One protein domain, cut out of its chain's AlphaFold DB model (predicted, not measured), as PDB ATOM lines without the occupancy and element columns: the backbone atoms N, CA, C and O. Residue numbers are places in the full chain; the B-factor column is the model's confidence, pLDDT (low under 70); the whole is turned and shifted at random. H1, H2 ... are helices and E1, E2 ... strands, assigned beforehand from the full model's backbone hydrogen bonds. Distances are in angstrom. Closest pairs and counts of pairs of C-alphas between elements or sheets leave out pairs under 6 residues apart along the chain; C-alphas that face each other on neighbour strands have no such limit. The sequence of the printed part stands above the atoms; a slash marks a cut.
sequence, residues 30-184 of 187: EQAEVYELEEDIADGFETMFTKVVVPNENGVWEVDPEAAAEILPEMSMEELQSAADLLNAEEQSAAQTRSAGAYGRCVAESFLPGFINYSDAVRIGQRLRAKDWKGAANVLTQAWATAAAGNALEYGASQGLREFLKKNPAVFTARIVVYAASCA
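This is residues 30 to 184 of the 187 residues of an uncharacterized protein of Corynebacterium casei LMG S-19264 (UniProt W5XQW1). A helical body is built round H9, which runs through the middle and is crossed by H1, H3 and H5. H6, H7 and H8 run side by side in an antiparallel row, H1, the longest helix, passes the ends of H7 and H8, and H3 packs on the small strand hairpin E1 and E2 toward the other end of the long axis. The printed part has 155 residues, with nine named helices and two named strands in the order H1, E1, E2, H2 to H9; the sheet, order E1 - E2, is antiparallel. The class is mostly helix. The whole is compact, with a radius of gyration of the C-alphas of 15.2 A and spans of 48 by 34 by 25 A.

H1, residues 30 to 52, begins at C-alpha 30 (-11.824, 23.971, 3.080) and is 31.7 A long. E1, residues 53 to 55, and E2, residues 61 to 63, follow. Then come H2, residues 65 to 71; H3, residues 77 to 88, 16.3 A; H4, residues 94 to 97; H5, residues 100 to 109, 14.0 A; H6, residues 118 to 129, 16.5 A; H7, residues 133 to 149, 24.4 A; and H8, residues 155 to 167, 19.0 A. H9, residues 169 to 184, 22.6 A, ends at C-alpha 184 (15.490, 2.783, 6.123).

H9 is the hub, touching five helices. Its residues 169 to 174 touch H1 at a steep tilt of 67 degrees; the closest C-alphas, of Gly 44 and Ala 170, are 3.8 A apart. H3 touches H9 at a steep tilt of 69 degrees, only just short of about perpendicular, closest at C-alphas 83 and 178, 5.0 A. H5 touches H9 at C-alphas 107 and 179, 5.5 A. H4 and H7 each only just touch H9, with 3 pairs of C-alphas within 8 A; the closest are 95 and 184, 4.3 A, and 137 and 176, 7.4 A. H5 and H6 touch about perpendicular, at 80 degrees, with C-alphas 104 and 125 closest at 3.7 A. H6 and H7 form a helical hairpin at a shallow tilt of 19 degrees, closest at C-alphas 124 and 136, 4.8 A. H7 and H8 form another, at 27 degrees, closest at C-alphas 148 and 158, 5.6 A. H2 touches residues 51 to 52 of H1, closest at C-alphas 68 and 52, 5.3 A. In the hairpin of E1 and E2, N 54 and O 62 are within hydrogen-bond range at 2.8 A. The C-alphas of Trp 61 in E2 and Ala 84 in H3, the closest of the two, are 5.2 A apart. Every O i to N i+4 pair is within hydrogen-bond range in H1, H2, H3, H5, H6, H7 and H9, and 7 of 9 in H8; H4 is too short for one.

The C-alphas farthest apart, of Glu 57 and Asn 151, are 49.3 A apart. The printed part has no cut and no long link. The mean pLDDT of the printed part is 83.7; residues 30 to 35, 91 to 98 and 150 to 161 are under 70.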
ATOM      1  N   GLU A  30     -12.746  24.830   2.331       57.16
ATOM      2  CA  GLU A  30     -11.824  23.971   3.080       57.16
ATOM      3  C   GLU A  30     -11.623  22.586   2.434       57.16
ATOM      4  O   GLU A  30     -10.525  22.040   2.458       57.16
ATOM      5  N   GLN A  31     -12.659  22.012   1.817       53.81
ATOM      6  CA  GLN A  31     -12.562  20.737   1.099       53.81
ATOM      7  C   GLN A  31     -11.898  20.893  -0.280       53.81
ATOM      8  O   GLN A  31     -11.178  19.992  -0.706       53.81
ATOM      9  N   ALA A  32     -12.105  22.026  -0.959       57.31
ATOM     10  CA  ALA A  32     -11.446  22.342  -2.225       57.31
ATOM     11  C   ALA A  32      -9.936  22.532  -2.021       57.31
ATOM     12  O   ALA A  32      -9.139  21.985  -2.772       57.31
ATOM     13  N   GLU A  33      -9.542  23.205  -0.938       61.44
ATOM     14  CA  GLU A  33      -8.133  23.381  -0.570       61.44
ATOM     15  C   GLU A  33      -7.423  22.060  -0.236       61.44
ATOM     16  O   GLU A  33      -6.253  21.885  -0.570       61.44
ATOM     17  N   VAL A  34      -8.108  21.114   0.416       62.25
ATOM     18  CA  VAL A  34      -7.550  19.773   0.665       62.25
ATOM     19  C   VAL A  34      -7.375  19.005  -0.644       62.25
ATOM     20  O   VAL A  34      -6.375  18.313  -0.805       62.25
ATOM     21  N   TYR A  35      -8.320  19.142  -1.575       63.16
ATOM     22  CA  TYR A  35      -8.249  18.495  -2.880       63.16
ATOM     23  C   TYR A  35      -7.082  19.035  -3.724       63.16
ATOM     24  O   TYR A  35      -6.284  18.239  -4.212       63.16
ATOM     25  N   GLU A  36      -6.909  20.361  -3.793       72.50
ATOM     26  CA  GLU A  36      -5.747  21.000  -4.441       72.50
ATOM     27  C   GLU A  36      -4.423  20.481  -3.862       72.50
ATOM     28  O   GLU A  36      -3.503  20.133  -4.594       72.50
ATOM     29  N   LEU A  37      -4.340  20.352  -2.536       75.88
ATOM     30  CA  LEU A  37      -3.128  19.874  -1.880       75.88
ATOM     31  C   LEU A  37      -2.812  18.405  -2.202       75.88
ATOM     32  O   LEU A  37      -1.648  18.016  -2.277       75.88
ATOM     33  N   GLU A  38      -3.838  17.568  -2.364       79.69
ATOM     34  CA  GLU A  38      -3.664  16.170  -2.766       79.69
ATOM     35  C   GLU A  38      -3.252  16.011  -4.237       79.69
ATOM     36  O   GLU A  38      -2.616  14.999  -4.568       79.69
ATOM     37  N   GLU A  39      -3.624  16.960  -5.103       83.31
ATOM     38  CA  GLU A  39      -3.144  17.055  -6.488       83.31
ATOM     39  C   GLU A  39      -1.690  17.535  -6.523       83.31
ATOM     40  O   GLU A  39      -0.849  16.817  -7.056       83.31
ATOM     41  N   ASP A  40      -1.352  18.622  -5.821       86.19
ATOM     42  CA  ASP A  40       0.026  19.125  -5.706       86.19
ATOM     43  C   ASP A  40       0.995  18.027  -5.223       86.19
ATOM     44  O   ASP A  40       2.080  17.828  -5.772       86.19
ATOM     45  N   ILE A  41       0.599  17.253  -4.205       86.81
ATOM     46  CA  ILE A  41       1.391  16.118  -3.705       86.81
ATOM     47  C   ILE A  41       1.550  15.029  -4.776       86.81
ATOM     48  O   ILE A  41       2.614  14.414  -4.871       86.81
ATOM     49  N   ALA A  42       0.505  14.748  -5.558       87.25
ATOM     50  CA  ALA A  42       0.579  13.747  -6.616       87.25
ATOM     51  C   ALA A  42       1.547  14.186  -7.721       87.25
ATOM     52  O   ALA A  42       2.456  13.423  -8.051       87.25
ATOM     53  N   ASP A  43       1.424  15.428  -8.187       89.50
ATOM     54  CA  ASP A  43       2.291  16.030  -9.203       89.50
ATOM     55  C   ASP A  43       3.752  16.080  -8.739       89.50
ATOM     56  O   ASP A  43       4.687  15.839  -9.511       89.50
ATOM     57  N   GLY A  44       3.969  16.337  -7.446       90.06
ATOM     58  CA  GLY A  44       5.287  16.283  -6.828       90.06
ATOM     59  C   GLY A  44       5.903  14.882  -6.865       90.06
ATOM     60  O   GLY A  44       7.094  14.746  -7.148       90.06
ATOM     61  N   PHE A  45       5.136  13.825  -6.576       92.12
ATOM     62  CA  PHE A  45       5.646  12.450  -6.658       92.12
ATOM     63  C   PHE A  45       5.837  11.998  -8.101       92.12
ATOM     64  O   PHE A  45       6.817  11.314  -8.385       92.12
ATOM     65  N   GLU A  46       4.947  12.396  -9.009       91.69
ATOM     66  CA  GLU A  46       5.118  12.147 -10.437       91.69
ATOM     67  C   GLU A  46       6.417  12.784 -10.925       91.69
ATOM     68  O   GLU A  46       7.265  12.094 -11.481       91.69
ATOM     69  N   THR A  47       6.638  14.065 -10.633       92.50
ATOM     70  CA  THR A  47       7.878  14.768 -10.986       92.50
ATOM     71  C   THR A  47       9.108  14.063 -10.410       92.50
ATOM     72  O   THR A  47      10.068  13.803 -11.138       92.50
ATOM     73  N   MET A  48       9.065  13.686  -9.129       91.62
ATOM     74  CA  MET A  48      10.165  12.983  -8.468       91.62
ATOM     75  C   MET A  48      10.485  11.640  -9.140       91.62
ATOM     76  O   MET A  48      11.650  11.365  -9.394       91.62
ATOM     77  N   PHE A  49       9.481  10.820  -9.468       92.19
ATOM     78  CA  PHE A  49       9.684   9.461  -9.998       92.19
ATOM     79  C   PHE A  49       9.685   9.352 -11.534       92.19
ATOM     80  O   PHE A  49       9.816   8.254 -12.070       92.19
ATOM     81  N   THR A  50       9.502  10.456 -12.261       92.25
ATOM     82  CA  THR A  50       9.529  10.458 -13.738       92.25
ATOM     83  C   THR A  50      10.585  11.377 -14.330       92.25
ATOM     84  O   THR A  50      10.940  11.199 -15.494       92.25
ATOM     85  N   LYS A  51      11.092  12.344 -13.555       94.62
ATOM     86  CA  LYS A  51      12.109  13.296 -14.019       94.62
ATOM     87  C   LYS A  51      13.390  13.238 -13.204       94.62
ATOM     88  O   LYS A  51      14.456  13.302 -13.789       94.62
ATOM     89  N   VAL A  52      13.296  13.134 -11.877       95.31
ATOM     90  CA  VAL A  52      14.478  13.211 -11.001       95.31
ATOM     91  C   VAL A  52      15.075  11.837 -10.738       95.31
ATOM     92  O   VAL A  52      16.265  11.640 -10.936       95.31
ATOM     93  N   VAL A  53      14.272  10.889 -10.263       94.31
ATOM     94  CA  VAL A  53      14.695   9.515  -9.993       94.31
ATOM     95  C   VAL A  53      13.965   8.620 -10.972       94.31
ATOM     96  O   VAL A  53      12.759   8.421 -10.850       94.31
ATOM     97  N   VAL A  54      14.685   8.119 -11.970       95.19
ATOM     98  CA  VAL A  54      14.118   7.466 -13.153       95.19
ATOM     99  C   VAL A  54      14.699   6.065 -13.335       95.19
ATOM    100  O   VAL A  54      15.871   5.845 -13.029       95.19
ATOM    101  N   PRO A  55      13.915   5.084 -13.814       93.56
ATOM    102  CA  PRO A  55      14.450   3.771 -14.135       93.56
ATOM    103  C   PRO A  55      15.292   3.837 -15.416       93.56
ATOM    104  O   PRO A  55      14.839   4.339 -16.446       93.56
ATOM    105  N   ASN A  56      16.503   3.285 -15.370       92.69
ATOM    106  CA  ASN A  56      17.334   3.064 -16.547       92.69
ATOM    107  C   ASN A  56      16.796   1.895 -17.404       92.69
ATOM    108  O   ASN A  56      15.807   1.240 -17.065       92.69
ATOM    109  N   GLU A  57      17.475   1.582 -18.513       93.19
ATOM    110  CA  GLU A  57      17.072   0.511 -19.446       93.19
ATOM    111  C   GLU A  57      16.994  -0.889 -18.805       93.19
ATOM    112  O   GLU A  57      16.307  -1.771 -19.319       93.19
ATOM    113  N   ASN A  58      17.664  -1.094 -17.668       93.00
ATOM    114  CA  ASN A  58      17.651  -2.347 -16.912       93.00
ATOM    115  C   ASN A  58      16.592  -2.362 -15.794       93.00
ATOM    116  O   ASN A  58      16.512  -3.334 -15.045       93.00
ATOM    117  N   GLY A  59      15.793  -1.298 -15.658       90.38
ATOM    118  CA  GLY A  59      14.801  -1.146 -14.592       90.38
ATOM    119  C   GLY A  59      15.393  -0.776 -13.228       90.38
ATOM    120  O   GLY A  59      14.694  -0.894 -12.223       90.38
ATOM    121  N   VAL A  60      16.657  -0.342 -13.183       94.06
ATOM    122  CA  VAL A  60      17.310   0.169 -11.969       94.06
ATOM    123  C   VAL A  60      17.062   1.670 -11.883       94.06
ATOM    124  O   VAL A  60      17.305   2.391 -12.844       94.06
ATOM    125  N   TRP A  61      16.574   2.138 -10.742       94.19
ATOM    126  CA  TRP A  61      16.332   3.552 -10.476       94.19
ATOM    127  C   TRP A  61      17.654   4.300 -10.291       94.19
ATOM    128  O   TRP A  61      18.503   3.870  -9.512       94.19
ATOM    129  N   GLU A  62      17.817   5.423 -10.981       96.62
ATOM    130  CA  GLU A  62      18.992   6.295 -10.930       96.62
ATOM    131  C   GLU A  62      18.549   7.757 -10.832       96.62
ATOM    132  O   GLU A  62      17.431   8.101 -11.215       96.62
ATOM    133  N   VAL A  63      19.414   8.622 -10.303       96.81
ATOM    134  CA  VAL A  63      19.155  10.067 -10.261       96.81
ATOM    135  C   VAL A  63      19.612  10.698 -11.575       96.81
ATOM    136  O   VAL A  63      20.780  10.563 -11.939       96.81
ATOM    137  N   ASP A  64      18.728  11.427 -12.250       96.56
ATOM    138  CA  ASP A  64      19.088  12.320 -13.349       96.56
ATOM    139  C   ASP A  64      19.725  13.598 -12.766       96.56
ATOM    140  O   ASP A  64      19.039  14.384 -12.101       96.56
ATOM    141  N   PRO A  65      21.036  13.827 -12.969       94.88
ATOM    142  CA  PRO A  65      21.741  14.946 -12.355       94.88
ATOM    143  C   PRO A  65      21.331  16.308 -12.929       94.88
ATOM    144  O   PRO A  65      21.412  17.308 -12.215       94.88
ATOM    145  N   GLU A  66      20.908  16.373 -14.195       95.69
ATOM    146  CA  GLU A  66      20.478  17.626 -14.821       95.69
ATOM    147  C   GLU A  66      19.096  18.016 -14.294       95.69
ATOM    148  O   GLU A  66      18.910  19.135 -13.809       95.69
ATOM    149  N   ALA A  67      18.155  17.067 -14.287       94.44
ATOM    150  CA  ALA A  67      16.820  17.292 -13.744       94.44
ATOM    151  C   ALA A  67      16.853  17.575 -12.233       94.44
ATOM    152  O   ALA A  67      16.124  18.445 -11.757       94.44
ATOM    153  N   ALA A  68      17.714  16.891 -11.471       94.25
ATOM    154  CA  ALA A  68      17.914  17.160 -10.049       94.25
ATOM    155  C   ALA A  68      18.388  18.599  -9.795       94.25
ATOM    156  O   ALA A  68      17.842  19.278  -8.928       94.25
ATOM    157  N   ALA A  69      19.360  19.084 -10.574       94.19
ATOM    158  CA  ALA A  69      19.882  20.442 -10.436       94.19
ATOM    159  C   ALA A  69      18.855  21.526 -10.810       94.19
ATOM    160  O   ALA A  69      18.910  22.628 -10.263       94.19
ATOM    161  N   GLU A  70      17.934  21.235 -11.731       93.94
ATOM    162  CA  GLU A  70      16.876  22.165 -12.141       93.94
ATOM    163  C   GLU A  70      15.685  22.169 -11.172       93.94
ATOM    164  O   GLU A  70      15.199  23.233 -10.784       93.94
ATOM    165  N   ILE A  71      15.204  20.985 -10.788       92.62
ATOM    166  CA  ILE A  71      13.930  20.805 -10.077       92.62
ATOM    167  C   ILE A  71      14.118  20.826  -8.556       92.62
ATOM    168  O   ILE A  71      13.238  21.306  -7.844       92.62
ATOM    169  N   LEU A  72      15.244  20.304  -8.058       93.00
ATOM    170  CA  LEU A  72      15.549  20.149  -6.630       93.00
ATOM    171  C   LEU A  72      16.931  20.739  -6.277       93.00
ATOM    172  O   LEU A  72      17.764  20.041  -5.686       93.00
ATOM    173  N   PRO A  73      17.215  22.010  -6.623       91.44
ATOM    174  CA  PRO A  73      18.550  22.602  -6.483       91.44
ATOM    175  C   PRO A  73      19.070  22.643  -5.036       91.44
ATOM    176  O   PRO A  73      20.271  22.786  -4.808       91.44
ATOM    177  N   GLU A  74      18.182  22.556  -4.046       89.38
ATOM    178  CA  GLU A  74      18.519  22.540  -2.624       89.38
ATOM    179  C   GLU A  74      18.802  21.145  -2.045       89.38
ATOM    180  O   GLU A  74      19.152  21.056  -0.867       89.38
ATOM    181  N   MET A  75      18.649  20.076  -2.830       91.06
ATOM    182  CA  MET A  75      18.936  18.706  -2.400       91.06
ATOM    183  C   MET A  75      20.279  18.235  -2.954       91.06
ATOM    184  O   MET A  75      20.612  18.460  -4.117       91.06
ATOM    185  N   SER A  76      21.074  17.566  -2.121       93.75
ATOM    186  CA  SER A  76      22.346  17.008  -2.576       93.75
ATOM    187  C   SER A  76      22.137  15.744  -3.415       93.75
ATOM    188  O   SER A  76      21.202  14.971  -3.202       93.75
ATOM    189  N   MET A  77      23.066  15.482  -4.339       94.12
ATOM    190  CA  MET A  77      23.052  14.240  -5.121       94.12
ATOM    191  C   MET A  77      23.135  12.989  -4.237       94.12
ATOM    192  O   MET A  77      22.549  11.973  -4.580       94.12
ATOM    193  N   GLU A  78      23.822  13.056  -3.095       93.06
ATOM    194  CA  GLU A  78      23.919  11.943  -2.138       93.06
ATOM    195  C   GLU A  78      22.562  11.626  -1.485       93.06
ATOM    196  O   GLU A  78      22.165  10.463  -1.372       93.06
ATOM    197  N   GLU A  79      21.807  12.660  -1.110       92.69
ATOM    198  CA  GLU A  79      20.447  12.509  -0.588       92.69
ATOM    199  C   GLU A  79      19.515  11.891  -1.633       92.69
ATOM    200  O   GLU A  79      18.800  10.932  -1.338       92.69
ATOM    201  N   LEU A  80      19.551  12.396  -2.868       94.44
ATOM    202  CA  LEU A  80      18.734  11.873  -3.963       94.44
ATOM    203  C   LEU A  80      19.145  10.449  -4.355       94.44
ATOM    204  O   LEU A  80      18.283   9.618  -4.645       94.44
ATOM    205  N   GLN A  81      20.437  10.125  -4.294       94.25
ATOM    206  CA  GLN A  81      20.915   8.769  -4.549       94.25
ATOM    207  C   GLN A  81      20.374   7.794  -3.503       94.25
ATOM    208  O   GLN A  81      19.945   6.700  -3.855       94.25
ATOM    209  N   SER A  82      20.271   8.217  -2.241       90.75
ATOM    210  CA  SER A  82      19.643   7.398  -1.197       90.75
ATOM    211  C   SER A  82      18.185   7.056  -1.538       90.75
ATOM    212  O   SER A  82      17.727   5.943  -1.274       90.75
ATOM    213  N   ALA A  83      17.444   7.981  -2.161       91.12
ATOM    214  CA  ALA A  83      16.088   7.713  -2.645       91.12
ATOM    215  C   ALA A  83      16.065   6.657  -3.765       91.12
ATOM    216  O   ALA A  83      15.238   5.744  -3.717       91.12
ATOM    217  N   ALA A  84      16.981   6.742  -4.733       92.44
ATOM    218  CA  ALA A  84      17.132   5.728  -5.777       92.44
ATOM    219  C   ALA A  84      17.488   4.352  -5.185       92.44
ATOM    220  O   ALA A  84      16.860   3.343  -5.516       92.44
ATOM    221  N   ASP A  85      18.416   4.315  -4.228       90.25
ATOM    222  CA  ASP A  85      18.830   3.098  -3.530       90.25
ATOM    223  C   ASP A  85      17.660   2.453  -2.775       90.25
ATOM    224  O   ASP A  85      17.484   1.236  -2.827       90.25
ATOM    225  N   LEU A  86      16.804   3.252  -2.127       87.69
ATOM    226  CA  LEU A  86      15.591   2.754  -1.475       87.69
ATOM    227  C   LEU A  86      14.606   2.124  -2.469       87.69
ATOM    228  O   LEU A  86      13.975   1.114  -2.151       87.69
ATOM    229  N   LEU A  87      14.438   2.712  -3.657       88.12
ATOM    230  CA  LEU A  87      13.541   2.173  -4.686       88.12
ATOM    231  C   LEU A  87      14.058   0.853  -5.262       88.12
ATOM    232  O   LEU A  87      13.248  -0.049  -5.508       88.12
ATOM    233  N   ASN A  88      15.379   0.747  -5.419       88.88
ATOM    234  CA  ASN A  88      16.094  -0.448  -5.865       88.88
ATOM    235  C   ASN A  88      16.211  -1.530  -4.789       88.88
ATOM    236  O   ASN A  88      16.464  -2.691  -5.113       88.88
ATOM    237  N   ALA A  89      16.050  -1.170  -3.515       81.94
ATOM    238  CA  ALA A  89      16.155  -2.121  -2.428       81.94
ATOM    239  C   ALA A  89      15.074  -3.206  -2.553       81.94
ATOM    240  O   ALA A  89      13.893  -2.923  -2.797       81.94
ATOM    241  N   GLU A  90      15.480  -4.461  -2.351       72.00
ATOM    242  CA  GLU A  90      14.549  -5.585  -2.290       72.00
ATOM    243  C   GLU A  90      13.480  -5.341  -1.217       72.00
ATOM    244  O   GLU A  90      13.716  -4.634  -0.230       72.00
ATOM    245  N   GLU A  91      12.298  -5.951  -1.375       59.81
ATOM    246  CA  GLU A  91      11.213  -5.783  -0.404       59.81
ATOM    247  C   GLU A  91      11.699  -6.066   1.027       59.81
ATOM    248  O   GLU A  91      11.367  -5.300   1.918       59.81
ATOM    249  N   GLN A  92      12.602  -7.028   1.252       52.56
ATOM    250  CA  GLN A  92      13.173  -7.347   2.573       52.56
ATOM    251  C   GLN A  92      14.251  -6.365   3.096       52.56
ATOM    252  O   GLN A  92      15.057  -6.728   3.954       52.56
ATOM    253  N   SER A  93      14.294  -5.124   2.612       57.94
ATOM    254  CA  SER A  93      15.250  -4.103   3.063       57.94
ATOM    255  C   SER A  93      15.064  -3.686   4.531       57.94
ATOM    256  O   SER A  93      14.059  -3.985   5.180       57.94
ATOM    257  N   ALA A  94      16.028  -2.939   5.078       51.81
ATOM    258  CA  ALA A  94      16.002  -2.423   6.451       51.81
ATOM    259  C   ALA A  94      14.760  -1.549   6.786       51.81
ATOM    260  O   ALA A  94      14.363  -1.430   7.950       51.81
ATOM    261  N   ALA A  95      14.033  -1.051   5.774       54.06
ATOM    262  CA  ALA A  95      12.700  -0.464   5.944       54.06
ATOM    263  C   ALA A  95      11.675  -1.452   6.550       54.06
ATOM    264  O   ALA A  95      10.772  -1.038   7.288       54.06
ATOM    265  N   GLN A  96      11.807  -2.756   6.273       59.09
ATOM    266  CA  GLN A  96      10.958  -3.824   6.811       59.09
ATOM    267  C   GLN A  96      11.420  -4.356   8.174       59.09
ATOM    268  O   GLN A  96      10.572  -4.813   8.941       59.09
ATOM    269  N   THR A  97      12.709  -4.246   8.521       60.59
ATOM    270  CA  THR A  97      13.259  -4.792   9.782       60.59
ATOM    271  C   THR A  97      12.854  -3.988  11.019       60.59
ATOM    272  O   THR A  97      12.727  -4.544  12.110       60.59
ATOM    273  N   ARG A  98      12.587  -2.684  10.869       69.88
ATOM    274  CA  ARG A  98      12.014  -1.848  11.941       69.88
ATOM    275  C   ARG A  98      10.570  -2.263  12.265       69.88
ATOM    276  O   ARG A  98       9.958  -3.059  11.560       69.88
ATOM    277  N   SER A  99       9.956  -1.717  13.313       85.19
ATOM    278  CA  SER A  99       8.485  -1.735  13.391       85.19
ATOM    279  C   SER A  99       7.925  -0.635  12.484       85.19
ATOM    280  O   SER A  99       8.566   0.403  12.317       85.19
ATOM    281  N   ALA A 100       6.729  -0.821  11.913       86.62
ATOM    282  CA  ALA A 100       6.107   0.216  11.081       86.62
ATOM    283  C   ALA A 100       5.970   1.550  11.842       86.62
ATOM    284  O   ALA A 100       6.249   2.603  11.287       86.62
ATOM    285  N   GLY A 101       5.640   1.495  13.138       89.44
ATOM    286  CA  GLY A 101       5.589   2.682  13.994       89.44
ATOM    287  C   GLY A 101       6.943   3.371  14.165       89.44
ATOM    288  O   GLY A 101       7.009   4.589  14.056       89.44
ATOM    289  N   ALA A 102       8.028   2.623  14.390       90.00
ATOM    290  CA  ALA A 102       9.365   3.210  14.514       90.00
ATOM    291  C   ALA A 102       9.848   3.820  13.190       90.00
ATOM    292  O   ALA A 102      10.408   4.913  13.186       90.00
ATOM    293  N   TYR A 103       9.591   3.139  12.070       90.06
ATOM    294  CA  TYR A 103       9.955   3.633  10.745       90.06
ATOM    295  C   TYR A 103       9.193   4.913  10.387       90.06
ATOM    296  O   TYR A 103       9.811   5.932  10.090       90.06
ATOM    297  N   GLY A 104       7.862   4.903  10.497       91.38
ATOM    298  CA  GLY A 104       7.067   6.090  10.194       91.38
ATOM    299  C   GLY A 104       7.301   7.237  11.174       91.38
ATOM    300  O   GLY A 104       7.250   8.390  10.761       91.38
ATOM    301  N   ARG A 105       7.640   6.951  12.440       92.12
ATOM    302  CA  ARG A 105       8.064   7.981  13.397       92.12
ATOM    303  C   ARG A 105       9.372   8.645  12.977       92.12
ATOM    304  O   ARG A 105       9.420   9.865  12.988       92.12
ATOM    305  N   CYS A 106      10.384   7.868  12.584       91.19
ATOM    306  CA  CYS A 106      11.656   8.410  12.099       91.19
ATOM    307  C   CYS A 106      11.433   9.383  10.933       91.19
ATOM    308  O   CYS A 106      11.917  10.508  10.970       91.19
ATOM    309  N   VAL A 107      10.621   8.987   9.944       91.38
ATOM    310  CA  VAL A 107      10.324   9.845   8.788       91.38
ATOM    311  C   VAL A 107       9.529  11.080   9.201       91.38
ATOM    312  O   VAL A 107       9.856  12.189   8.793       91.38
ATOM    313  N   ALA A 108       8.495  10.911  10.028       90.12
ATOM    314  CA  ALA A 108       7.648  12.016  10.462       90.12
ATOM    315  C   ALA A 108       8.387  13.029  11.344       90.12
ATOM    316  O   ALA A 108       8.100  14.218  11.248       90.12
ATOM    317  N   GLU A 109       9.344  12.603  12.173       88.88
ATOM    318  CA  GLU A 109      10.127  13.502  13.034       88.88
ATOM    319  C   GLU A 109      11.001  14.478  12.234       88.88
ATOM    320  O   GLU A 109      11.253  15.576  12.721       88.88
ATOM    321  N   SER A 110      11.362  14.153  10.987       85.75
ATOM    322  CA  SER A 110      12.037  15.090  10.075       85.75
ATOM    323  C   SER A 110      11.147  16.258   9.626       85.75
ATOM    324  O   SER A 110      11.658  17.286   9.187       85.75
ATOM    325  N   PHE A 111       9.821  16.127   9.746       82.38
ATOM    326  CA  PHE A 111       8.843  17.167   9.383       82.38
ATOM    327  C   PHE A 111       8.125  17.774  10.594       82.38
ATOM    328  O   PHE A 111       7.743  18.943  10.580       82.38
ATOM    329  N   LEU A 112       7.909  16.968  11.634       78.81
ATOM    330  CA  LEU A 112       7.115  17.263  12.827       78.81
ATOM    331  C   LEU A 112       7.849  16.805  14.098       78.81
ATOM    332  O   LEU A 112       7.391  15.869  14.770       78.81
ATOM    333  N   PRO A 113       8.980  17.436  14.464       78.94
ATOM    334  CA  PRO A 113       9.774  16.991  15.603       78.94
ATOM    335  C   PRO A 113       8.950  17.028  16.899       78.94
ATOM    336  O   PRO A 113       8.538  18.092  17.346       78.94
ATOM    337  N   GLY A 114       8.696  15.865  17.506       76.38
ATOM    338  CA  GLY A 114       7.988  15.757  18.790       76.38
ATOM    339  C   GLY A 114       6.459  15.895  18.743       76.38
ATOM    340  O   GLY A 114       5.830  15.821  19.797       76.38
ATOM    341  N   PHE A 115       5.851  16.041  17.560       79.56
ATOM    342  CA  PHE A 115       4.404  16.282  17.421       79.56
ATOM    343  C   PHE A 115       3.625  15.138  16.762       79.56
ATOM    344  O   PHE A 115       2.396  15.183  16.701       79.56
ATOM    345  N   ILE A 116       4.309  14.091  16.295       86.31
ATOM    346  CA  ILE A 116       3.659  12.925  15.696       86.31
ATOM    347  C   ILE A 116       3.155  11.959  16.777       86.31
ATOM    348  O   ILE A 116       3.906  11.506  17.643       86.31
ATOM    349  N   ASN A 117       1.868  11.612  16.729       89.06
ATOM    350  CA  ASN A 117       1.327  10.572  17.598       89.06
ATOM    351  C   ASN A 117       1.680   9.169  17.064       89.06
ATOM    352  O   ASN A 117       1.990   8.975  15.887       89.06
ATOM    353  N   TYR A 118       1.608   8.161  17.936       89.81
ATOM    354  CA  TYR A 118       1.988   6.795  17.571       89.81
ATOM    355  C   TYR A 118       1.112   6.189  16.458       89.81
ATOM    356  O   TYR A 118       1.624   5.472  15.603       89.81
ATOM    357  N   SER A 119      -0.193   6.476  16.451       92.44
ATOM    358  CA  SER A 119      -1.126   5.932  15.454       92.44
ATOM    359  C   SER A 119      -0.782   6.412  14.043       92.44
ATOM    360  O   SER A 119      -0.692   5.608  13.115       92.44
ATOM    361  N   ASP A 120      -0.530   7.709  13.878       92.12
ATOM    362  CA  ASP A 120      -0.149   8.282  12.591       92.12
ATOM    363  C   ASP A 120       1.244   7.827  12.164       92.12
ATOM    364  O   ASP A 120       1.423   7.457  11.006       92.12
ATOM    365  N   ALA A 121       2.196   7.714  13.096       92.75
ATOM    366  CA  ALA A 121       3.499   7.120  12.807       92.75
ATOM    367  C   ALA A 121       3.377   5.685  12.256       92.75
ATOM    368  O   ALA A 121       4.018   5.344  11.264       92.75
ATOM    369  N   VAL A 122       2.515   4.842  12.839       93.88
ATOM    370  CA  VAL A 122       2.257   3.487  12.318       93.88
ATOM    371  C   VAL A 122       1.650   3.536  10.915       93.88
ATOM    372  O   VAL A 122       2.120   2.813  10.035       93.88
ATOM    373  N   ARG A 123       0.645   4.391  10.683       95.00
ATOM    374  CA  ARG A 123      -0.011   4.541   9.371       95.00
ATOM    375  C   ARG A 123       0.972   5.003   8.295       95.00
ATOM    376  O   ARG A 123       0.977   4.433   7.207       95.00
ATOM    377  N   ILE A 124       1.819   5.986   8.603       93.06
ATOM    378  CA  ILE A 124       2.877   6.473   7.706       93.06
ATOM    379  C   ILE A 124       3.822   5.321   7.362       93.06
ATOM    380  O   ILE A 124       4.010   5.009   6.189       93.06
ATOM    381  N   GLY A 125       4.358   4.624   8.367       91.50
ATOM    382  CA  GLY A 125       5.320   3.548   8.133       91.50
ATOM    383  C   GLY A 125       4.745   2.360   7.359       91.50
ATOM    384  O   GLY A 125       5.446   1.778   6.534       91.50
ATOM    385  N   GLN A 126       3.473   2.008   7.573       92.31
ATOM    386  CA  GLN A 126       2.789   0.976   6.783       92.31
ATOM    387  C   GLN A 126       2.686   1.367   5.307       92.31
ATOM    388  O   GLN A 126       2.983   0.550   4.438       92.31
ATOM    389  N   ARG A 127       2.307   2.617   5.023       93.44
ATOM    390  CA  ARG A 127       2.177   3.113   3.648       93.44
ATOM    391  C   ARG A 127       3.522   3.225   2.943       93.44
ATOM    392  O   ARG A 127       3.648   2.749   1.823       93.44
ATOM    393  N   LEU A 128       4.550   3.733   3.627       90.81
ATOM    394  CA  LEU A 128       5.911   3.788   3.083       90.81
ATOM    395  C   LEU A 128       6.456   2.392   2.745       90.81
ATOM    396  O   LEU A 128       7.078   2.213   1.705       90.81
ATOM    397  N   ARG A 129       6.178   1.375   3.574       86.75
ATOM    398  CA  ARG A 129       6.543  -0.024   3.271       86.75
ATOM    399  C   ARG A 129       5.819  -0.582   2.058       86.75
ATOM    400  O   ARG A 129       6.413  -1.329   1.294       86.75
ATOM    401  N   ALA A 130       4.555  -0.212   1.892       88.25
ATOM    402  CA  ALA A 130       3.756  -0.576   0.730       88.25
ATOM    403  C   ALA A 130       4.087   0.268  -0.517       88.25
ATOM    404  O   ALA A 130       3.405   0.123  -1.528       88.25
ATOM    405  N   LYS A 131       5.084   1.167  -0.444       86.38
ATOM    406  CA  LYS A 131       5.411   2.158  -1.484       86.38
ATOM    407  C   LYS A 131       4.204   3.030  -1.884       86.38
ATOM    408  O   LYS A 131       4.155   3.587  -2.975       86.38
ATOM    409  N   ASP A 132       3.236   3.190  -0.980       90.69
ATOM    410  CA  ASP A 132       2.106   4.111  -1.113       90.69
ATOM    411  C   ASP A 132       2.535   5.517  -0.664       90.69
ATOM    412  O   ASP A 132       2.174   6.007   0.412       90.69
ATOM    413  N   TRP A 133       3.380   6.144  -1.485       90.25
ATOM    414  CA  TRP A 133       4.003   7.438  -1.201       90.25
ATOM    415  C   TRP A 133       2.976   8.556  -1.016       90.25
ATOM    416  O   TRP A 133       3.037   9.290  -0.028       90.25
ATOM    417  N   LYS A 134       1.976   8.628  -1.910       89.81
ATOM    418  CA  LYS A 134       0.870   9.592  -1.815       89.81
ATOM    419  C   LYS A 134       0.096   9.402  -0.516       89.81
ATOM    420  O   LYS A 134      -0.129  10.360   0.217       89.81
ATOM    421  N   GLY A 135      -0.277   8.168  -0.183       90.75
ATOM    422  CA  GLY A 135      -0.984   7.910   1.061       90.75
ATOM    423  C   GLY A 135      -0.154   8.273   2.295       90.75
ATOM    424  O   GLY A 135      -0.711   8.782   3.268       90.75
ATOM    425  N   ALA A 136       1.159   8.020   2.283       91.62
ATOM    426  CA  ALA A 136       2.050   8.403   3.378       91.62
ATOM    427  C   ALA A 136       2.116   9.930   3.544       91.62
ATOM    428  O   ALA A 136       1.951  10.421   4.662       91.62
ATOM    429  N   ALA A 137       2.274  10.670   2.441       91.06
ATOM    430  CA  ALA A 137       2.252  12.129   2.431       91.06
ATOM    431  C   ALA A 137       0.925  12.686   2.962       91.06
ATOM    432  O   ALA A 137       0.937  13.555   3.829       91.06
ATOM    433  N   ASN A 138      -0.215  12.127   2.543       88.44
ATOM    434  CA  ASN A 138      -1.527  12.572   3.018       88.44
ATOM    435  C   ASN A 138      -1.681  12.387   4.535       88.44
ATOM    436  O   ASN A 138      -2.196  13.275   5.213       88.44
ATOM    437  N   VAL A 139      -1.210  11.266   5.100       90.31
ATOM    438  CA  VAL A 139      -1.227  11.074   6.563       90.31
ATOM    439  C   VAL A 139      -0.306  12.078   7.258       90.31
ATOM    440  O   VAL A 139      -0.674  12.616   8.300       90.31
ATOM    441  N   LEU A 140       0.865  12.363   6.686       87.62
ATOM    442  CA  LEU A 140       1.828  13.311   7.245       87.62
ATOM    443  C   LEU A 140       1.265  14.744   7.264       87.62
ATOM    444  O   LEU A 140       1.317  15.414   8.294       87.62
ATOM    445  N   THR A 141       0.616  15.164   6.177       84.19
ATOM    446  CA  THR A 141      -0.114  16.436   6.077       84.19
ATOM    447  C   THR A 141      -1.272  16.518   7.079       84.19
ATOM    448  O   THR A 141      -1.447  17.543   7.739       84.19
ATOM    449  N   GLN A 142      -2.040  15.436   7.263       83.44
ATOM    450  CA  GLN A 142      -3.123  15.375   8.260       83.44
ATOM    451  C   GLN A 142      -2.601  15.479   9.700       83.44
ATOM    452  O   GLN A 142      -3.163  16.217  10.516       83.44
ATOM    453  N   ALA A 143      -1.518  14.764  10.019       84.56
ATOM    454  CA  ALA A 143      -0.876  14.829  11.329       84.56
ATOM    455  C   ALA A 143      -0.378  16.249  11.622       84.56
ATOM    456  O   ALA A 143      -0.551  16.767  12.727       84.56
ATOM    457  N   TRP A 144       0.163  16.909  10.601       78.38
ATOM    458  CA  TRP A 144       0.617  18.284  10.695       78.38
ATOM    459  C   TRP A 144      -0.533  19.268  10.939       78.38
ATOM    460  O   TRP A 144      -0.466  20.086  11.856       78.38
ATOM    461  N   ALA A 145      -1.628  19.144  10.181       77.12
ATOM    462  CA  ALA A 145      -2.829  19.957  10.369       77.12
ATOM    463  C   ALA A 145      -3.416  19.788  11.782       77.12
ATOM    464  O   ALA A 145      -3.822  20.763  12.413       77.12
ATOM    465  N   THR A 146      -3.390  18.563  12.310       79.00
ATOM    466  CA  THR A 146      -3.835  18.264  13.678       79.00
ATOM    467  C   THR A 146      -2.941  18.941  14.722       79.00
ATOM    468  O   THR A 146      -3.447  19.557  15.660       79.00
ATOM    469  N   ALA A 147      -1.616  18.881  14.554       75.12
ATOM    470  CA  ALA A 147      -0.668  19.544  15.450       75.12
ATOM    471  C   ALA A 147      -0.815  21.079  15.424       75.12
ATOM    472  O   ALA A 147      -0.771  21.725  16.473       75.12
ATOM    473  N   ALA A 148      -1.060  21.657  14.245       70.56
ATOM    474  CA  ALA A 148      -1.352  23.079  14.087       70.56
ATOM    475  C   ALA A 148      -2.652  23.496  14.789       70.56
ATOM    476  O   ALA A 148      -2.658  24.467  15.543       70.56
ATOM    477  N   ALA A 149      -3.736  22.736  14.605       72.19
ATOM    478  CA  ALA A 149      -5.019  23.007  15.257       72.19
ATOM    479  C   ALA A 149      -4.944  22.898  16.793       72.19
ATOM    480  O   ALA A 149      -5.669  23.589  17.506       72.19
ATOM    481  N   GLY A 150      -4.045  22.058  17.314       67.06
ATOM    482  CA  GLY A 150      -3.809  21.888  18.749       67.06
ATOM    483  C   GLY A 150      -2.941  22.967  19.411       67.06
ATOM    484  O   GLY A 150      -2.595  22.795  20.577       67.06
ATOM    485  N   ASN A 151      -2.555  24.039  18.701       64.50
ATOM    486  CA  ASN A 151      -1.537  25.027  19.117       64.50
ATOM    487  C   ASN A 151      -0.159  24.417  19.434       64.50
ATOM    488  O   ASN A 151       0.663  25.048  20.097       64.50
ATOM    489  N   ALA A 152       0.094  23.180  18.998       60.75
ATOM    490  CA  ALA A 152       1.380  22.524  19.192       60.75
ATOM    491  C   ALA A 152       2.422  23.066  18.197       60.75
ATOM    492  O   ALA A 152       3.608  23.131  18.506       60.75
ATOM    493  N   LEU A 153       1.954  23.523  17.031       60.44
ATOM    494  CA  LEU A 153       2.715  24.336  16.090       60.44
ATOM    495  C   LEU A 153       2.240  25.788  16.181       60.44
ATOM    496  O   LEU A 153       1.042  26.048  16.303       60.44
ATOM    497  N   GLU A 154       3.162  26.744  16.083       60.84
ATOM    498  CA  GLU A 154       2.788  28.152  15.956       60.84
ATOM    499  C   GLU A 154       1.898  28.336  14.713       60.84
ATOM    500  O   GLU A 154       2.183  27.779  13.653       60.84
ATOM    501  N   TYR A 155       0.826  29.131  14.809       51.94
ATOM    502  CA  TYR A 155      -0.126  29.363  13.707       51.94
ATOM    503  C   TYR A 155       0.568  29.761  12.384       51.94
ATOM    504  O   TYR A 155       0.113  29.393  11.302       51.94
ATOM    505  N   GLY A 156       1.717  30.444  12.457       52.97
ATOM    506  CA  GLY A 156       2.546  30.785  11.295       52.97
ATOM    507  C   GLY A 156       3.210  29.584  10.612       52.97
ATOM    508  O   GLY A 156       3.312  29.569   9.386       52.97
ATOM    509  N   ALA A 157       3.580  28.543  11.363       59.22
ATOM    510  CA  ALA A 157       4.066  27.294  10.788       59.22
ATOM    511  C   ALA A 157       2.968  26.657   9.930       59.22
ATOM    512  O   ALA A 157       3.262  26.282   8.798       59.22
ATOM    513  N   SER A 158       1.713  26.669  10.425       60.00
ATOM    514  CA  SER A 158       0.516  26.087   9.781       60.00
ATOM    515  C   SER A 158       0.242  26.598   8.348       60.00
ATOM    516  O   SER A 158      -0.137  25.860   7.439       60.00
ATOM    517  N   GLN A 159       0.498  27.883   8.127       66.44
ATOM    518  CA  GLN A 159       0.338  28.522   6.822       66.44
ATOM    519  C   GLN A 159       1.626  28.441   5.996       66.44
ATOM    520  O   GLN A 159       1.567  28.299   4.778       66.44
ATOM    521  N   GLY A 160       2.793  28.459   6.649       68.31
ATOM    522  CA  GLY A 160       4.095  28.358   5.994       68.31
ATOM    523  C   GLY A 160       4.294  27.049   5.228       68.31
ATOM    524  O   GLY A 160       4.767  27.090   4.096       68.31
ATOM    525  N   LEU A 161       3.890  25.900   5.784       69.06
ATOM    526  CA  LEU A 161       3.977  24.630   5.046       69.06
ATOM    527  C   LEU A 161       2.995  24.588   3.879       69.06
ATOM    528  O   LEU A 161       3.351  24.083   2.829       69.06
ATOM    529  N   ARG A 162       1.777  25.112   4.041       70.75
ATOM    530  CA  ARG A 162       0.790  25.149   2.952       70.75
ATOM    531  C   ARG A 162       1.312  25.965   1.775       70.75
ATOM    532  O   ARG A 162       1.310  25.491   0.646       70.75
ATOM    533  N   GLU A 163       1.833  27.154   2.056       77.06
ATOM    534  CA  GLU A 163       2.494  28.000   1.061       77.06
ATOM    535  C   GLU A 163       3.730  27.326   0.455       77.06
ATOM    536  O   GLU A 163       3.979  27.451  -0.742       77.06
ATOM    537  N   PHE A 164       4.507  26.604   1.266       77.69
ATOM    538  CA  PHE A 164       5.659  25.850   0.786       77.69
ATOM    539  C   PHE A 164       5.246  24.711  -0.151       77.69
ATOM    540  O   PHE A 164       5.838  24.587  -1.218       77.69
ATOM    541  N   LEU A 165       4.226  23.933   0.220       76.19
ATOM    542  CA  LEU A 165       3.683  22.818  -0.555       76.19
ATOM    543  C   LEU A 165       3.168  23.291  -1.911       76.19
ATOM    544  O   LEU A 165       3.571  22.730  -2.921       76.19
ATOM    545  N   LYS A 166       2.384  24.377  -1.938       77.88
ATOM    546  CA  LYS A 166       1.873  24.969  -3.185       77.88
ATOM    547  C   LYS A 166       2.985  25.458  -4.113       77.88
ATOM    548  O   LYS A 166       2.851  25.424  -5.329       77.88
ATOM    549  N   LYS A 167       4.088  25.962  -3.550       82.38
ATOM    550  CA  LYS A 167       5.205  26.506  -4.341       82.38
ATOM    551  C   LYS A 167       6.219  25.449  -4.757       82.38
ATOM    552  O   LYS A 167       6.874  25.624  -5.776       82.38
ATOM    553  N   ASN A 168       6.385  24.401  -3.955       83.75
ATOM    554  CA  ASN A 168       7.464  23.427  -4.099       83.75
ATOM    555  C   ASN A 168       6.975  21.992  -3.813       83.75
ATOM    556  O   ASN A 168       7.528  21.318  -2.933       83.75
ATOM    557  N   PRO A 169       5.956  21.493  -4.536       85.94
ATOM    558  CA  PRO A 169       5.419  20.157  -4.290       85.94
ATOM    559  C   PRO A 169       6.475  19.065  -4.496       85.94
ATOM    560  O   PRO A 169       6.611  18.180  -3.654       85.94
ATOM    561  N   ALA A 170       7.285  19.179  -5.555       87.75
ATOM    562  CA  ALA A 170       8.371  18.245  -5.858       87.75
ATOM    563  C   ALA A 170       9.431  18.185  -4.745       87.75
ATOM    564  O   ALA A 170       9.912  17.111  -4.400       87.75
ATOM    565  N   VAL A 171       9.760  19.325  -4.133       89.06
ATOM    566  CA  VAL A 171      10.719  19.381  -3.020       89.06
ATOM    567  C   VAL A 171      10.177  18.654  -1.800       89.06
ATOM    568  O   VAL A 171      10.886  17.892  -1.142       89.06
ATOM    569  N   PHE A 172       8.907  18.885  -1.474       89.00
ATOM    570  CA  PHE A 172       8.284  18.221  -0.342       89.00
ATOM    571  C   PHE A 172       8.239  16.703  -0.527       89.00
ATOM    572  O   PHE A 172       8.632  15.962   0.376       89.00
ATOM    573  N   THR A 173       7.799  16.236  -1.694       91.31
ATOM    574  CA  THR A 173       7.725  14.805  -1.994       91.31
ATOM    575  C   THR A 173       9.111  14.175  -2.036       91.31
ATOM    576  O   THR A 173       9.304  13.123  -1.428       91.31
ATOM    577  N   ALA A 174      10.103  14.840  -2.634       91.19
ATOM    578  CA  ALA A 174      11.488  14.383  -2.636       91.19
ATOM    579  C   ALA A 174      12.037  14.220  -1.213       91.19
ATOM    580  O   ALA A 174      12.606  13.177  -0.889       91.19
ATOM    581  N   ARG A 175      11.780  15.180  -0.315       92.00
ATOM    582  CA  ARG A 175      12.152  15.061   1.105       92.00
ATOM    583  C   ARG A 175      11.501  13.863   1.785       92.00
ATOM    584  O   ARG A 175      12.157  13.213   2.595       92.00
ATOM    585  N   ILE A 176      10.248  13.530   1.464       91.94
ATOM    586  CA  ILE A 176       9.606  12.324   2.016       91.94
ATOM    587  C   ILE A 176      10.393  11.081   1.602       91.94
ATOM    588  O   ILE A 176      10.691  10.248   2.457       91.94
ATOM    589  N   VAL A 177      10.743  10.959   0.320       91.88
ATOM    590  CA  VAL A 177      11.469   9.786  -0.190       91.88
ATOM    591  C   VAL A 177      12.883   9.721   0.390       91.88
ATOM    592  O   VAL A 177      13.309   8.659   0.836       91.88
ATOM    593  N   VAL A 178      13.588  10.850   0.466       91.75
ATOM    594  CA  VAL A 178      14.939  10.920   1.040       91.75
ATOM    595  C   VAL A 178      14.943  10.591   2.529       91.75
ATOM    596  O   VAL A 178      15.776   9.807   2.977       91.75
ATOM    597  N   TYR A 179      14.001  11.116   3.315       91.62
ATOM    598  CA  TYR A 179      13.914  10.758   4.732       91.62
ATOM    599  C   TYR A 179      13.446   9.324   4.940       91.62
ATOM    600  O   TYR A 179      13.907   8.661   5.865       91.62
ATOM    601  N   ALA A 180      12.576   8.804   4.074       91.12
ATOM    602  CA  ALA A 180      12.263   7.383   4.054       91.12
ATOM    603  C   ALA A 180      13.528   6.550   3.798       91.12
ATOM    604  O   ALA A 180      13.767   5.579   4.513       91.12
ATOM    605  N   ALA A 181      14.381   6.969   2.861       89.50
ATOM    606  CA  ALA A 181      15.629   6.282   2.551       89.50
ATOM    607  C   ALA A 181      16.610   6.335   3.717       89.50
ATOM    608  O   ALA A 181      17.077   5.292   4.168       89.50
ATOM    609  N   SER A 182      16.860   7.515   4.285       88.12
ATOM    610  CA  SER A 182      17.767   7.647   5.424       88.12
ATOM    611  C   SER A 182      17.262   6.855   6.634       88.12
ATOM    612  O   SER A 182      18.030   6.111   7.240       88.12
ATOM    613  N   CYS A 183      15.960   6.903   6.935       88.25
ATOM    614  CA  CYS A 183      15.328   6.123   8.002       88.25
ATOM    615  C   CYS A 183      15.238   4.621   7.710       88.25
ATOM    616  O   CYS A 183      14.999   3.838   8.633       88.25
ATOM    617  N   ALA A 184      15.382   4.192   6.462       84.19
ATOM    618  CA  ALA A 184      15.490   2.783   6.123       84.19
ATOM    619  C   ALA A 184      16.939   2.303   6.250       84.19
ATOM    620  O   ALA A 184      17.170   1.259   6.845       84.19
TER     621      ALA A 184